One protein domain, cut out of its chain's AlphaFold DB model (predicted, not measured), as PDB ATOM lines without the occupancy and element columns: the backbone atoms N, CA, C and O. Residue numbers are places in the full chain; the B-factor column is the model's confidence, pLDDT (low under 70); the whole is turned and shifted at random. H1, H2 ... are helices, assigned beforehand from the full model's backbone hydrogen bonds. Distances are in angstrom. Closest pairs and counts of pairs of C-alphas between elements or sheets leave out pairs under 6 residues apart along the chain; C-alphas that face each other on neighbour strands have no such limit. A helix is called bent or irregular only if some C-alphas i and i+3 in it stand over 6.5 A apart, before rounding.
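This is residues 37 to 78 of the 78 residues of an uncharacterized protein of Clostridiales bacterium (UniProt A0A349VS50). Picture a long straight helix, H1, that meets a shorter helix, H2, near their ends as an L, with a tail, residues 72 to 78, leading away from the far end of H2. The whole is extended, with a radius of gyration of the C-alphas of 15.4 A, and much of both helices and the tail stand free. The printed part has 42 residues with two named helices, H1 then H2, and no named strand; its class is all helix. The C-alphas span 53 by 18 by 12 A.

Find C-alpha 37 at (155.534, 117.902, 133.055); there H1 begins, residues 37 to 59, and it runs 32.4 A to C-alpha 59 at (131.476, 101.331, 119.063). Past Asp 60, look for H2, residues 61 to 71, which measures 15.4 A from first to last C-alpha and ends at C-alpha 71 at (128.816, 93.083, 135.646). Neither helix is bent.

Look at Leu 57 and Val 64, whose C-alphas are the closest of H1 and H2, 6.2 A apart. The two helices only just touch, with 3 pairs of C-alphas within 8 A, and they touch only at the corner by their link; H1 does so with residues 57 to 58 alone. Their lines are about perpendicular, at 75 degrees, and their centres are 21.2 A apart. In H1 and H2 every O i to N i+4 pair is within hydrogen-bond range.

The C-alphas of Phe 37 and Arg 78, the chain's last residue, are the two farthest apart, at 52.9 A. The printed part has no cut, and the link from H1 to H2 is tight. In the B-factor column you will find a mean pLDDT of 75.1 for the printed part of this model, with low confidence, under 70, at residues 57 to 63, residue 65 and residues 72 to 78.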
ATOM      1  N   PHE A  37     155.447 118.275 134.484       73.69
ATOM      2  CA  PHE A  37     155.534 117.902 133.055       73.69
ATOM      3  C   PHE A  37     155.248 116.416 132.781       73.69
ATOM      4  O   PHE A  37     154.471 116.075 131.890       73.69
ATOM      5  N   LEU A  38     155.822 115.527 133.595       75.69
ATOM      6  CA  LEU A  38     155.614 114.084 133.470       75.69
ATOM      7  C   LEU A  38     154.198 113.642 133.858       75.69
ATOM      8  O   LEU A  38     153.673 112.721 133.238       75.69
ATOM      9  N   LYS A  39     153.546 114.292 134.834       80.88
ATOM     10  CA  LYS A  39     152.173 113.924 135.215       80.88
ATOM     11  C   LYS A  39     151.163 114.440 134.201       80.88
ATOM     12  O   LYS A  39     150.201 113.734 133.918       80.88
ATOM     13  N   THR A  40     151.381 115.611 133.600       83.69
ATOM     14  CA  THR A  40     150.537 116.082 132.491       83.69
ATOM     15  C   THR A  40     150.650 115.149 131.291       83.69
ATOM     16  O   THR A  40     149.630 114.787 130.710       83.69
ATOM     17  N   LEU A  41     151.864 114.692 130.964       84.31
ATOM     18  CA  LEU A  41     152.072 113.695 129.913       84.31
ATOM     19  C   LEU A  41     151.366 112.374 130.251       84.31
ATOM     20  O   LEU A  41     150.670 111.821 129.405       84.31
ATOM     21  N   PHE A  42     151.473 111.911 131.500       86.31
ATOM     22  CA  PHE A  42     150.788 110.710 131.978       86.31
ATOM     23  C   PHE A  42     149.262 110.831 131.869       86.31
ATOM     24  O   PHE A  42     148.618 109.918 131.363       86.31
ATOM     25  N   ILE A  43     148.683 111.971 132.264       86.38
ATOM     26  CA  ILE A  43     147.243 112.250 132.142       86.38
ATOM     27  C   ILE A  43     146.814 112.258 130.675       86.38
ATOM     28  O   ILE A  43     145.790 111.662 130.345       86.38
ATOM     29  N   ILE A  44     147.581 112.898 129.789       90.75
ATOM     30  CA  ILE A  44     147.282 112.922 128.351       90.75
ATOM     31  C   ILE A  44     147.321 111.500 127.786       90.75
ATOM     32  O   ILE A  44     146.385 111.100 127.099       90.75
ATOM     33  N   ILE A  45     148.348 110.714 128.121       90.25
ATOM     34  CA  ILE A  45     148.477 109.319 127.685       90.25
ATOM     35  C   ILE A  45     147.299 108.484 128.201       90.25
ATOM     36  O   ILE A  45     146.656 107.805 127.406       90.25
ATOM     37  N   LEU A  46     146.949 108.580 129.490       90.69
ATOM     38  CA  LEU A  46     145.798 107.866 130.054       90.69
ATOM     39  C   LEU A  46     144.478 108.294 129.411       90.69
ATOM     40  O   LEU A  46     143.607 107.460 129.200       90.69
ATOM     41  N   THR A  47     144.328 109.580 129.094       92.56
ATOM     42  CA  THR A  47     143.122 110.123 128.457       92.56
ATOM     43  C   THR A  47     142.996 109.615 127.027       92.56
ATOM     44  O   THR A  47     141.911 109.215 126.620       92.56
ATOM     45  N   VAL A  48     144.094 109.577 126.267       93.25
ATOM     46  CA  VAL A  48     144.108 109.023 124.907       93.25
ATOM     47  C   VAL A  48     143.836 107.522 124.942       93.25
ATOM     48  O   VAL A  48     142.994 107.048 124.187       93.25
ATOM     49  N   ILE A  49     144.478 106.781 125.849       91.12
ATOM     50  CA  ILE A  49     144.223 105.346 126.030       91.12
ATOM     51  C   ILE A  49     142.761 105.118 126.418       91.12
ATOM     52  O   ILE A  49     142.082 104.325 125.777       91.12
ATOM     53  N   GLY A  50     142.246 105.844 127.409       88.38
ATOM     54  CA  GLY A  50     140.853 105.760 127.841       88.38
ATOM     55  C   GLY A  50     139.865 106.134 126.735       88.38
ATOM     56  O   GLY A  50     138.835 105.482 126.604       88.38
ATOM     57  N   TYR A  51     140.188 107.119 125.894       89.81
ATOM     58  CA  TYR A  51     139.377 107.492 124.736       89.81
ATOM     59  C   TYR A  51     139.395 106.419 123.649       89.81
ATOM     60  O   TYR A  51     138.343 106.103 123.111       89.81
ATOM     61  N   VAL A  52     140.552 105.826 123.335       87.75
ATOM     62  CA  VAL A  52     140.664 104.757 122.329       87.75
ATOM     63  C   VAL A  52     139.976 103.485 122.814       87.75
ATOM     64  O   VAL A  52     139.181 102.904 122.082       87.75
ATOM     65  N   VAL A  53     140.234 103.077 124.059       85.50
ATOM     66  CA  VAL A  53     139.584 101.921 124.692       85.50
ATOM     67  C   VAL A  53     138.083 102.162 124.806       85.50
ATOM     68  O   VAL A  53     137.296 101.292 124.451       85.50
ATOM     69  N   GLY A  54     137.674 103.359 125.224       80.25
ATOM     70  CA  GLY A  54     136.278 103.770 125.260       80.25
ATOM     71  C   GLY A  54     135.642 103.727 123.875       80.25
ATOM     72  O   GLY A  54     134.628 103.073 123.702       80.25
ATOM     73  N   ALA A  55     136.236 104.349 122.863       79.44
ATOM     74  CA  ALA A  55     135.706 104.344 121.501       79.44
ATOM     75  C   ALA A  55     135.622 102.927 120.904       79.44
ATOM     76  O   ALA A  55     134.672 102.631 120.179       79.44
ATOM     77  N   LEU A  56     136.573 102.047 121.231       74.69
ATOM     78  CA  LEU A  56     136.560 100.643 120.820       74.69
ATOM     79  C   LEU A  56     135.443  99.856 121.516       74.69
ATOM     80  O   LEU A  56     134.727  99.107 120.857       74.69
ATOM     81  N   LEU A  57     135.272 100.042 122.827       68.19
ATOM     82  CA  LEU A  57     134.207  99.399 123.593       68.19
ATOM     83  C   LEU A  57     132.840  99.939 123.158       68.19
ATOM     84  O   LEU A  57     131.995  99.175 122.712       68.19
ATOM     85  N   PHE A  58     132.642 101.257 123.196       64.94
ATOM     86  CA  PHE A  58     131.382 101.939 122.887       64.94
ATOM     87  C   PHE A  58     130.999 101.960 121.398       64.94
ATOM     88  O   PHE A  58     129.869 102.350 121.096       64.94
ATOM     89  N   SER A  59     131.869 101.532 120.472       64.94
ATOM     90  CA  SER A  59     131.476 101.331 119.063       64.94
ATOM     91  C   SER A  59     130.445 100.215 118.902       64.94
ATOM     92  O   SER A  59     129.536 100.343 118.087       64.94
ATOM     93  N   ASP A  60     130.555  99.147 119.692       67.25
ATOM     94  CA  ASP A  60     129.621  98.019 119.677       67.25
ATOM     95  C   ASP A  60     128.642  98.191 120.853       67.25
ATOM     96  O   ASP A  60     128.868  97.687 121.957       67.25
ATOM     97  N   LYS A  61     127.543  98.933 120.639       63.66
ATOM     98  CA  LYS A  61     126.507  99.142 121.675       63.66
ATOM     99  C   LYS A  61     126.022  97.826 122.285       63.66
ATOM    100  O   LYS A  61     125.768  97.773 123.488       63.66
ATOM    101  N   ASP A  62     125.940  96.778 121.472       66.50
ATOM    102  CA  ASP A  62     125.495  95.456 121.902       66.50
ATOM    103  C   ASP A  62     126.517  94.767 122.815       66.50
ATOM    104  O   ASP A  62     126.128  94.191 123.827       66.50
ATOM    105  N   LYS A  63     127.828  94.900 122.559       66.50
ATOM    106  CA  LYS A  63     128.858  94.298 123.427       66.50
ATOM    107  C   LYS A  63     129.042  95.045 124.735       66.50
ATOM    108  O   LYS A  63     129.281  94.405 125.754       66.50
ATOM    109  N   VAL A  64     128.928  96.375 124.736       70.12
ATOM    110  CA  VAL A  64     128.952  97.138 125.997       70.12
ATOM    111  C   VAL A  64     127.772  96.751 126.865       70.12
ATOM    112  O   VAL A  64     127.947  96.568 128.065       70.12
ATOM    113  N   LYS A  65     126.588  96.599 126.266       69.06
ATOM    114  CA  LYS A  65     125.395  96.169 126.985       69.06
ATOM    115  C   LYS A  65     125.564  94.758 127.550       69.06
ATOM    116  O   LYS A  65     125.301  94.576 128.726       69.06
ATOM    117  N   ASP A  66     126.105  93.820 126.777       73.69
ATOM    118  CA  ASP A  66     126.338  92.438 127.222       73.69
ATOM    119  C   ASP A  66     127.401  92.345 128.342       73.69
ATOM    120  O   ASP A  66     127.240  91.621 129.325       73.69
ATOM    121  N   TRP A  67     128.469  93.148 128.262       73.00
ATOM    122  CA  TRP A  67     129.455  93.285 129.346       73.00
ATOM    123  C   TRP A  67     128.869  93.945 130.595       73.00
ATOM    124  O   TRP A  67     129.190  93.548 131.718       73.00
ATOM    125  N   MET A  68     128.013  94.946 130.407       70.38
ATOM    126  CA  MET A  68     127.366  95.665 131.495       70.38
ATOM    127  C   MET A  68     126.286  94.812 132.166       70.38
ATOM    128  O   MET A  68     126.248  94.804 133.387       70.38
ATOM    129  N   ASP A  69     125.521  94.017 131.416       70.31
ATOM    130  CA  ASP A  69     124.558  93.025 131.923       70.31
ATOM    131  C   ASP A  69     125.259  91.851 132.642       70.31
ATOM    132  O   ASP A  69     124.666  91.166 133.477       70.31
ATOM    133  N   LYS A  70     126.547  91.615 132.355       72.81
ATOM    134  CA  LYS A  70     127.373  90.613 133.049       72.81
ATOM    135  C   LYS A  70     127.974  91.124 134.361       72.81
ATOM    136  O   LYS A  70     128.159  90.341 135.290       72.81
ATOM    137  N   ILE A  71     128.296  92.417 134.437       77.06
ATOM    138  CA  ILE A  71     128.816  93.083 135.646       77.06
ATOM    139  C   ILE A  71     127.686  93.549 136.571       77.06
ATOM    140  O   ILE A  71     127.818  93.476 137.793       77.06
ATOM    141  N   LEU A  72     126.574  94.004 136.002       67.44
ATOM    142  CA  LEU A  72     125.340  94.336 136.697       67.44
ATOM    143  C   LEU A  72     124.365  93.184 136.442       67.44
ATOM    144  O   LEU A  72     123.736  93.174 135.386       67.44
ATOM    145  N   PRO A  73     124.236  92.202 137.361       62.06
ATOM    146  CA  PRO A  73     123.277  91.123 137.179       62.06
ATOM    147  C   PRO A  73     121.903  91.740 136.894       62.06
ATOM    148  O   PRO A  73     121.499  92.656 137.621       62.06
ATOM    149  N   PRO A  74     121.198  91.290 135.839       59.12
ATOM    150  CA  PRO A  74     119.984  91.933 135.375       59.12
ATOM    151  C   PRO A  74     118.996  92.019 136.532       59.12
ATOM    152  O   PRO A  74     118.533  91.007 137.069       59.12
ATOM    153  N   GLY A  75     118.689  93.251 136.934       59.44
ATOM    154  CA  GLY A  75     117.584  93.520 137.827       59.44
ATOM    155  C   GLY A  75     116.328  93.016 137.139       59.44
ATOM    156  O   GLY A  75     115.870  93.616 136.170       59.44
ATOM    157  N   ARG A  76     115.794  91.888 137.622       54.69
ATOM    158  CA  ARG A  76     114.438  91.419 137.330       54.69
ATOM    159  C   ARG A  76     113.447  92.461 137.858       54.69
ATOM    160  O   ARG A  76     112.798  92.253 138.878       54.69
ATOM    161  N   PHE A  77     113.345  93.593 137.182       55.38
ATOM    162  CA  PHE A  77     112.256  94.529 137.374       55.38
ATOM    163  C   PHE A  77     111.190  94.129 136.367       55.38
ATOM    164  O   PHE A  77     111.302  94.364 135.165       55.38
ATOM    165  N   ARG A  78     110.268  93.335 136.913       52.31
ATOM    166  CA  ARG A  78     109.000  92.942 136.311       52.31
ATOM    167  C   ARG A  78     108.181  94.174 135.960       52.31
ATOM    168  O   ARG A  78     108.253  95.144 136.746       52.31
TER     169      ARG A  78